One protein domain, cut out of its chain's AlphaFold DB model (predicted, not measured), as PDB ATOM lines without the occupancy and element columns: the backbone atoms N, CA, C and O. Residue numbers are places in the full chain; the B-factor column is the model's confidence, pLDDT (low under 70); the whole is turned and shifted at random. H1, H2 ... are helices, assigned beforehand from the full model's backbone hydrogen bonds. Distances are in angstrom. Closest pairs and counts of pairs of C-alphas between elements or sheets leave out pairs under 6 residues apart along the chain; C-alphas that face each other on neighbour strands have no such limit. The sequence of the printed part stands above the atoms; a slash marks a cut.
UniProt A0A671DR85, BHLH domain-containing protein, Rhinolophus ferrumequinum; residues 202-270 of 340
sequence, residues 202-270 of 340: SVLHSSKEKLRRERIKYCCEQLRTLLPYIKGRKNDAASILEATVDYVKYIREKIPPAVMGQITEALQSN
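AT A GLANCE: This is residues 202 to 270 of the 340 residues of the protein "BHLH domain-containing protein" of Rhinolophus ferrumequinum (UniProt A0A671DR85). Three helices make an open, flat hook: the long H1 packs with residues 217 to 224 beside residues 237 to 244 of H2, the two running the same way, and H3 turns a corner after the far end of H2 and runs partly back. Residues 202 to 215 of H1 stick out. The printed part has 69 residues, with H1, H2, H3 in order and no named strand; it is all helix, extended, with radius of gyration of the C-alphas 17.0 A, spanning 53 by 38 by 14 A.

IN THESE COORDINATES: H1, residues 202 to 226, is 36.4 A long from C-alpha 202 (-115.614, 76.986, 10.404). H2 is residues 237 to 254, 25.7 A. H3, residues 257 to 268, 16.0 A, ends at C-alpha 268 (-155.338, 75.706, -7.059).

HOW THE PARTS SIT: H1 touches H2 with residues 217 to 224 alone, the closest C-alphas being Cys 220 and Ala 237, 6.2 A; they run the same way at 38 degrees, only just steep. H2 and H3 are close but not clearly touching, closest C-alphas Arg 252 and Met 260, 7.8 A, at a steep tilt of 60 degrees, opposite ways. H1 and H3 are apart. Every O i to N i+4 pair is within hydrogen-bond range in H2 and H3, 20 of 21 in H1.

THE WHOLE: The printed part has no cut and no long link. pLDDT is under 70 at residues 202 to 206 and 229 to 234.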
ATOM      1  N   SER A 202    -115.401  78.389  10.802       52.12
ATOM      2  CA  SER A 202    -115.614  76.986  10.404       52.12
ATOM      3  C   SER A 202    -116.467  76.198  11.409       52.12
ATOM      4  O   SER A 202    -117.365  75.457  11.000       52.12
ATOM      5  N   VAL A 203    -116.274  76.417  12.715       53.12
ATOM      6  CA  VAL A 203    -117.126  75.837  13.770       53.12
ATOM      7  C   VAL A 203    -118.573  76.337  13.657       53.12
ATOM      8  O   VAL A 203    -119.497  75.530  13.734       53.12
ATOM      9  N   LEU A 204    -118.798  77.626  13.383       53.97
ATOM     10  CA  LEU A 204    -120.148  78.180  13.197       53.97
ATOM     11  C   LEU A 204    -120.857  77.625  11.948       53.97
ATOM     12  O   LEU A 204    -122.048  77.300  12.012       53.97
ATOM     13  N   HIS A 205    -120.142  77.456  10.829       58.78
ATOM     14  CA  HIS A 205    -120.689  76.772   9.651       58.78
ATOM     15  C   HIS A 205    -121.045  75.313   9.965       58.78
ATOM     16  O   HIS A 205    -122.138  74.875   9.603       58.78
ATOM     17  N   SER A 206    -120.186  74.597  10.699       67.38
ATOM     18  CA  SER A 206    -120.451  73.227  11.162       67.38
ATOM     19  C   SER A 206    -121.711  73.145  12.035       67.38
ATOM     20  O   SER A 206    -122.581  72.315  11.779       67.38
ATOM     21  N   SER A 207    -121.896  74.055  12.999       70.12
ATOM     22  CA  SER A 207    -123.099  74.096  13.845       70.12
ATOM     23  C   SER A 207    -124.383  74.377  13.054       70.12
ATOM     24  O   SER A 207    -125.397  73.709  13.272       70.12
ATOM     25  N   LYS A 208    -124.358  75.319  12.098       77.56
ATOM     26  CA  LYS A 208    -125.520  75.625  11.242       77.56
ATOM     27  C   LYS A 208    -125.852  74.468  10.290       77.56
ATOM     28  O   LYS A 208    -127.023  74.138  10.109       77.56
ATOM     29  N   GLU A 209    -124.834  73.824   9.724       84.94
ATOM     30  CA  GLU A 209    -124.982  72.634   8.883       84.94
ATOM     31  C   GLU A 209    -125.496  71.427   9.684       84.94
ATOM     32  O   GLU A 209    -126.378  70.711   9.214       84.94
ATOM     33  N   LYS A 210    -125.038  71.239  10.929       83.00
ATOM     34  CA  LYS A 210    -125.558  70.209  11.841       83.00
ATOM     35  C   LYS A 210    -127.053  70.402  12.108       83.00
ATOM     36  O   LYS A 210    -127.810  69.445  11.987       83.00
ATOM     37  N   LEU A 211    -127.504  71.632  12.372       77.94
ATOM     38  CA  LEU A 211    -128.937  71.932  12.515       77.94
ATOM     39  C   LEU A 211    -129.730  71.678  11.220       77.94
ATOM     40  O   LEU A 211    -130.865  71.206  11.292       77.94
ATOM     41  N   ARG A 212    -129.151  71.933  10.036       93.19
ATOM     42  CA  ARG A 212    -129.777  71.569   8.753       93.19
ATOM     43  C   ARG A 212    -129.919  70.049   8.614       93.19
ATOM     44  O   ARG A 212    -130.987  69.580   8.232       93.19
ATOM     45  N   ARG A 213    -128.877  69.284   8.960       91.38
ATOM     46  CA  ARG A 213    -128.875  67.811   8.907       91.38
ATOM     47  C   ARG A 213    -129.862  67.187   9.892       91.38
ATOM     48  O   ARG A 213    -130.626  66.324   9.477       91.38
ATOM     49  N   GLU A 214    -129.917  67.650  11.141       88.06
ATOM     50  CA  GLU A 214    -130.898  67.145  12.117       88.06
ATOM     51  C   GLU A 214    -132.343  67.493  11.716       88.06
ATOM     52  O   GLU A 214    -133.225  66.654  11.868       88.06
ATOM     53  N   ARG A 215    -132.601  68.668  11.113       90.25
ATOM     54  CA  ARG A 215    -133.927  68.985  10.543       90.25
ATOM     55  C   ARG A 215    -134.311  68.036   9.402       90.25
ATOM     56  O   ARG A 215    -135.436  67.555   9.383       90.25
ATOM     57  N   ILE A 216    -133.389  67.741   8.481       90.25
ATOM     58  CA  ILE A 216    -133.628  66.783   7.384       90.25
ATOM     59  C   ILE A 216    -133.889  65.377   7.943       90.25
ATOM     60  O   ILE A 216    -134.870  64.745   7.569       90.25
ATOM     61  N   LYS A 217    -133.057  64.917   8.882       89.88
ATOM     62  CA  LYS A 217    -133.197  63.623   9.561       89.88
ATOM     63  C   LYS A 217    -134.541  63.497  10.285       89.88
ATOM     64  O   LYS A 217    -135.208  62.485  10.117       89.88
ATOM     65  N   TYR A 218    -134.968  64.531  11.012       90.00
ATOM     66  CA  TYR A 218    -136.291  64.571  11.639       90.00
ATOM     67  C   TYR A 218    -137.420  64.476  10.603       90.00
ATOM     68  O   TYR A 218    -138.335  63.680  10.778       90.00
ATOM     69  N   CYS A 219    -137.341  65.208   9.485       88.00
ATOM     70  CA  CYS A 219    -138.328  65.077   8.410       88.00
ATOM     71  C   CYS A 219    -138.355  63.664   7.799       88.00
ATOM     72  O   CYS A 219    -139.439  63.157   7.525       88.00
ATOM     73  N   CYS A 220    -137.208  63.000   7.624       87.94
ATOM     74  CA  CYS A 220    -137.169  61.608   7.164       87.94
ATOM     75  C   CYS A 220    -137.766  60.632   8.192       87.94
ATOM     76  O   CYS A 220    -138.457  59.698   7.798       87.94
ATOM     77  N   GLU A 221    -137.574  60.862   9.493       87.00
ATOM     78  CA  GLU A 221    -138.205  60.053  10.549       87.00
ATOM     79  C   GLU A 221    -139.731  60.272  10.600       87.00
ATOM     80  O   GLU A 221    -140.494  59.325  10.761       87.00
ATOM     81  N   GLN A 222    -140.204  61.500  10.356       88.88
ATOM     82  CA  GLN A 222    -141.637  61.780  10.198       88.88
ATOM     83  C   GLN A 222    -142.223  61.158   8.918       88.88
ATOM     84  O   GLN A 222    -143.366  60.719   8.930       88.88
ATOM     85  N   LEU A 223    -141.469  61.084   7.815       88.94
ATOM     86  CA  LEU A 223    -141.901  60.334   6.627       88.94
ATOM     87  C   LEU A 223    -141.964  58.830   6.918       88.94
ATOM     88  O   LEU A 223    -142.921  58.171   6.531       88.94
ATOM     89  N   ARG A 224    -140.987  58.294   7.655       85.06
ATOM     90  CA  ARG A 224    -140.921  56.880   8.039       85.06
ATOM     91  C   ARG A 224    -142.173  56.392   8.776       85.06
ATOM     92  O   ARG A 224    -142.585  55.263   8.531       85.06
ATOM     93  N   THR A 225    -142.780  57.206   9.641       85.31
ATOM     94  CA  THR A 225    -144.011  56.833  10.369       85.31
ATOM     95  C   THR A 225    -145.281  56.908   9.515       85.31
ATOM     96  O   THR A 225    -146.280  56.290   9.873       85.31
ATOM     97  N   LEU A 226    -145.247  57.619   8.383       86.38
ATOM     98  CA  LEU A 226    -146.361  57.738   7.433       86.38
ATOM     99  C   LEU A 226    -146.351  56.655   6.341       86.38
ATOM    100  O   LEU A 226    -147.322  56.535   5.594       86.38
ATOM    101  N   LEU A 227    -145.265  55.887   6.215       84.62
ATOM    102  CA  LEU A 227    -145.117  54.855   5.189       84.62
ATOM    103  C   LEU A 227    -145.539  53.467   5.691       84.62
ATOM    104  O   LEU A 227    -145.248  53.112   6.835       84.62
ATOM    105  N   PRO A 228    -146.143  52.624   4.831       79.75
ATOM    106  CA  PRO A 228    -146.409  51.233   5.176       79.75
ATOM    107  C   PRO A 228    -145.091  50.489   5.434       79.75
ATOM    108  O   PRO A 228    -144.232  50.384   4.553       79.75
ATOM    109  N   TYR A 229    -144.927  49.958   6.649       68.12
ATOM    110  CA  TYR A 229    -143.723  49.229   7.044       68.12
ATOM    111  C   TYR A 229    -143.590  47.918   6.256       68.12
ATOM    112  O   TYR A 229    -144.315  46.951   6.486       68.12
ATOM    113  N   ILE A 230    -142.626  47.877   5.335       65.12
ATOM    114  CA  ILE A 230    -142.335  46.710   4.497       65.12
ATOM    115  C   ILE A 230    -141.043  46.060   4.996       65.12
ATOM    116  O   ILE A 230    -139.934  46.558   4.776       65.12
ATOM    117  N   LYS A 231    -141.209  44.936   5.703       53.66
ATOM    118  CA  LYS A 231    -140.129  44.135   6.296       53.66
ATOM    119  C   LYS A 231    -139.097  43.756   5.226       53.66
ATOM    120  O   LYS A 231    -139.439  43.129   4.231       53.66
ATOM    121  N   GLY A 232    -137.837  44.130   5.449       62.81
ATOM    122  CA  GLY A 232    -136.720  43.868   4.533       62.81
ATOM    123  C   GLY A 232    -136.277  45.064   3.680       62.81
ATOM    124  O   GLY A 232    -135.172  45.022   3.142       62.81
ATOM    125  N   ARG A 233    -137.053  46.159   3.591       64.06
ATOM    126  CA  ARG A 233    -136.554  47.395   2.960       64.06
ATOM    127  C   ARG A 233    -135.494  48.058   3.859       64.06
ATOM    128  O   ARG A 233    -135.594  48.008   5.087       64.06
ATOM    129  N   LYS A 234    -134.471  48.675   3.256       69.38
ATOM    130  CA  LYS A 234    -133.445  49.428   3.997       69.38
ATOM    131  C   LYS A 234    -134.069  50.664   4.658       69.38
ATOM    132  O   LYS A 234    -135.032  51.238   4.157       69.38
ATOM    133  N   ASN A 235    -133.522  51.046   5.811       74.69
ATOM    134  CA  ASN A 235    -134.083  52.074   6.697       74.69
ATOM    135  C   ASN A 235    -133.330  53.416   6.631       74.69
ATOM    136  O   ASN A 235    -133.510  54.265   7.498       74.69
ATOM    137  N   ASP A 236    -132.460  53.592   5.637       84.88
ATOM    138  CA  ASP A 236    -131.709  54.825   5.418       84.88
ATOM    139  C   ASP A 236    -132.566  55.932   4.774       84.88
ATOM    140  O   ASP A 236    -133.657  55.699   4.248       84.88
ATOM    141  N   ALA A 237    -132.047  57.161   4.799       82.81
ATOM    142  CA  ALA A 237    -132.768  58.335   4.322       82.81
ATOM    143  C   ALA A 237    -133.064  58.327   2.809       82.81
ATOM    144  O   ALA A 237    -134.050  58.943   2.409       82.81
ATOM    145  N   ALA A 238    -132.265  57.654   1.971       86.69
ATOM    146  CA  ALA A 238    -132.547  57.564   0.538       86.69
ATOM    147  C   ALA A 238    -133.692  56.573   0.282       86.69
ATOM    148  O   ALA A 238    -134.674  56.934  -0.362       86.69
ATOM    149  N   SER A 239    -133.626  55.388   0.895       87.50
ATOM    150  CA  SER A 239    -134.683  54.368   0.828       87.50
ATOM    151  C   SER A 239    -136.038  54.871   1.349       87.50
ATOM    152  O   SER A 239    -137.081  54.503   0.810       87.50
ATOM    153  N   ILE A 240    -136.050  55.740   2.371       88.44
ATOM    154  CA  ILE A 240    -137.276  56.389   2.876       88.44
ATOM    155  C   ILE A 240    -137.850  57.385   1.854       88.44
ATOM    156  O   ILE A 240    -139.064  57.421   1.647       88.44
ATOM    157  N   LEU A 241    -137.008  58.189   1.197       90.44
ATOM    158  CA  LEU A 241    -137.456  59.164   0.194       90.44
ATOM    159  C   LEU A 241    -137.980  58.477  -1.076       90.44
ATOM    160  O   LEU A 241    -139.036  58.855  -1.578       90.44
ATOM    161  N   GLU A 242    -137.302  57.430  -1.547       89.38
ATOM    162  CA  GLU A 242    -137.758  56.580  -2.655       89.38
ATOM    163  C   GLU A 242    -139.105  55.913  -2.328       89.38
ATOM    164  O   GLU A 242    -140.077  56.070  -3.068       89.38
ATOM    165  N   ALA A 243    -139.217  55.285  -1.150       87.94
ATOM    166  CA  ALA A 243    -140.472  54.708  -0.672       87.94
ATOM    167  C   ALA A 243    -141.606  55.744  -0.550       87.94
ATOM    168  O   ALA A 243    -142.760  55.410  -0.815       87.94
ATOM    169  N   THR A 244    -141.290  56.998  -0.200       90.75
ATOM    170  CA  THR A 244    -142.265  58.101  -0.176       90.75
ATOM    171  C   THR A 244    -142.773  58.430  -1.574       90.75
ATOM    172  O   THR A 244    -143.981  58.539  -1.775       90.75
ATOM    173  N   VAL A 245    -141.873  58.557  -2.550       90.44
ATOM    174  CA  VAL A 245    -142.238  58.847  -3.942       90.44
ATOM    175  C   VAL A 245    -143.124  57.739  -4.516       90.44
ATOM    176  O   VAL A 245    -144.156  58.039  -5.113       90.44
ATOM    177  N   ASP A 246    -142.783  56.469  -4.289       88.62
ATOM    178  CA  ASP A 246    -143.577  55.341  -4.791       88.62
ATOM    179  C   ASP A 246    -144.926  55.189  -4.085       88.62
ATOM    180  O   ASP A 246    -145.932  54.908  -4.737       88.62
ATOM    181  N   TYR A 247    -144.993  55.438  -2.774       89.81
ATOM    182  CA  TYR A 247    -146.264  55.421  -2.051       89.81
ATOM    183  C   TYR A 247    -147.203  56.548  -2.516       89.81
ATOM    184  O   TYR A 247    -148.401  56.323  -2.679       89.81
ATOM    185  N   VAL A 248    -146.667  57.732  -2.834       90.31
ATOM    186  CA  VAL A 248    -147.444  58.838  -3.418       90.31
ATOM    187  C   VAL A 248    -147.916  58.523  -4.846       90.31
ATOM    188  O   VAL A 248    -149.058  58.850  -5.173       90.31
ATOM    189  N   LYS A 249    -147.110  57.844  -5.685       88.69
ATOM    190  CA  LYS A 249    -147.574  57.322  -6.992       88.69
ATOM    191  C   LYS A 249    -148.746  56.353  -6.806       88.69
ATOM    192  O   LYS A 249    -149.804  56.562  -7.390       88.69
ATOM    193  N   TYR A 250    -148.584  55.359  -5.930       88.75
ATOM    194  CA  TYR A 250    -149.611  54.359  -5.635       88.75
ATOM    195  C   TYR A 250    -150.918  54.995  -5.138       88.75
ATOM    196  O   TYR A 250    -151.993  54.664  -5.630       88.75
ATOM    197  N   ILE A 251    -150.847  55.963  -4.214       88.62
ATOM    198  CA  ILE A 251    -152.024  56.724  -3.764       88.62
ATOM    199  C   ILE A 251    -152.681  57.456  -4.943       88.62
ATOM    200  O   ILE A 251    -153.897  57.375  -5.110       88.62
ATOM    201  N   ARG A 252    -151.896  58.135  -5.790       86.31
ATOM    202  CA  ARG A 252    -152.407  58.861  -6.964       86.31
ATOM    203  C   ARG A 252    -153.126  57.942  -7.958       86.31
ATOM    204  O   ARG A 252    -154.123  58.361  -8.529       86.31
ATOM    205  N   GLU A 253    -152.650  56.712  -8.137       88.38
ATOM    206  CA  GLU A 253    -153.270  55.685  -8.990       88.38
ATOM    207  C   GLU A 253    -154.532  55.058  -8.370       88.38
ATOM    208  O   GLU A 253    -155.377  54.531  -9.095       88.38
ATOM    209  N   LYS A 254    -154.686  55.107  -7.040       89.69
ATOM    210  CA  LYS A 254    -155.862  54.582  -6.322       89.69
ATOM    211  C   LYS A 254    -156.976  55.607  -6.095       89.69
ATOM    212  O   LYS A 254    -158.102  55.199  -5.819       89.69
ATOM    213  N   ILE A 255    -156.703  56.907  -6.208       89.50
ATOM    214  CA  ILE A 255    -157.726  57.958  -6.074       89.50
ATOM    215  C   ILE A 255    -158.518  58.096  -7.392       89.50
ATOM    216  O   ILE A 255    -157.910  58.340  -8.435       89.50
ATOM    217  N   PRO A 256    -159.865  58.023  -7.375       92.38
ATOM    218  CA  PRO A 256    -160.681  58.239  -8.570       92.38
ATOM    219  C   PRO A 256    -160.443  59.625  -9.206       92.38
ATOM    220  O   PRO A 256    -160.380  60.616  -8.470       92.38
ATOM    221  N   PRO A 257    -160.392  59.750 -10.549       86.94
ATOM    222  CA  PRO A 257    -160.085  61.017 -11.223       86.94
ATOM    223  C   PRO A 257    -160.967  62.205 -10.810       86.94
ATOM    224  O   PRO A 257    -160.462  63.318 -10.697       86.94
ATOM    225  N   ALA A 258    -162.251  61.978 -10.510       87.69
ATOM    226  CA  ALA A 258    -163.159  63.020 -10.020       87.69
ATOM    227  C   ALA A 258    -162.716  63.613  -8.664       87.69
ATOM    228  O   ALA A 258    -162.748  64.828  -8.475       87.69
ATOM    229  N   VAL A 259    -162.235  62.770  -7.742       88.19
ATOM    230  CA  VAL A 259    -161.722  63.197  -6.428       88.19
ATOM    231  C   VAL A 259    -160.351  63.863  -6.580       88.19
ATOM    232  O   VAL A 259    -160.084  64.882  -5.949       88.19
ATOM    233  N   MET A 260    -159.498  63.352  -7.476       89.06
ATOM    234  CA  MET A 260    -158.227  64.002  -7.828       89.06
ATOM    235  C   MET A 260    -158.449  65.401  -8.435       89.06
ATOM    236  O   MET A 260    -157.684  66.321  -8.145       89.06
ATOM    237  N   GLY A 261    -159.518  65.585  -9.219       85.19
ATOM    238  CA  GLY A 261    -159.968  66.886  -9.721       85.19
ATOM    239  C   GLY A 261    -160.309  67.856  -8.589       85.19
ATOM    240  O   GLY A 261    -159.695  68.915  -8.504       85.19
ATOM    241  N   GLN A 262    -161.186  67.454  -7.662       88.56
ATOM    242  CA  GLN A 262    -161.556  68.261  -6.486       88.56
ATOM    243  C   GLN A 262    -160.343  68.626  -5.613       88.56
ATOM    244  O   GLN A 262    -160.213  69.768  -5.177       88.56
ATOM    245  N   ILE A 263    -159.411  67.689  -5.391       87.31
ATOM    246  CA  ILE A 263    -158.159  67.961  -4.662       87.31
ATOM    247  C   ILE A 263    -157.295  68.976  -5.424       87.31
ATOM    248  O   ILE A 263    -156.737  69.891  -4.818       87.31
ATOM    249  N   THR A 264    -157.205  68.856  -6.749       86.25
ATOM    250  CA  THR A 264    -156.446  69.792  -7.592       86.25
ATOM    251  C   THR A 264    -157.056  71.196  -7.552       86.25
ATOM    252  O   THR A 264    -156.329  72.167  -7.361       86.25
ATOM    253  N   GLU A 265    -158.379  71.312  -7.644       88.31
ATOM    254  CA  GLU A 265    -159.121  72.574  -7.554       88.31
ATOM    255  C   GLU A 265    -159.005  73.226  -6.162       88.31
ATOM    256  O   GLU A 265    -158.747  74.427  -6.051       88.31
ATOM    257  N   ALA A 266    -159.091  72.440  -5.083       86.56
ATOM    258  CA  ALA A 266    -158.890  72.913  -3.710       86.56
ATOM    259  C   ALA A 266    -157.447  73.393  -3.443       86.56
ATOM    260  O   ALA A 266    -157.227  74.322  -2.662       86.56
ATOM    261  N   LEU A 267    -156.452  72.797  -4.109       86.25
ATOM    262  CA  LEU A 267    -155.062  73.263  -4.067       86.25
ATOM    263  C   LEU A 267    -154.833  74.500  -4.950       86.25
ATOM    264  O   LEU A 267    -154.069  75.379  -4.553       86.25
ATOM    265  N   GLN A 268    -155.495  74.597  -6.108       83.94
ATOM    266  CA  GLN A 268    -155.338  75.706  -7.059       83.94
ATOM    267  C   GLN A 268    -156.059  76.992  -6.631       83.94
ATOM    268  O   GLN A 268    -155.517  78.088  -6.760       83.94
ATOM    269  N   SER A 269    -157.257  76.873  -6.058       84.62
ATOM    270  CA  SER A 269    -157.984  78.001  -5.456       84.62
ATOM    271  C   SER A 269    -157.249  78.594  -4.242       84.62
ATOM    272  O   SER A 269    -157.408  79.774  -3.910       84.62
ATOM    273  N   ASN A 270    -156.385  77.809  -3.591       81.62
ATOM    274  CA  ASN A 270    -155.634  78.227  -2.419       81.62
ATOM    275  C   ASN A 270    -154.297  78.898  -2.788       81.62
ATOM    276  O   ASN A 270    -153.267  78.253  -3.009       81.62
TER     277      ASN A 270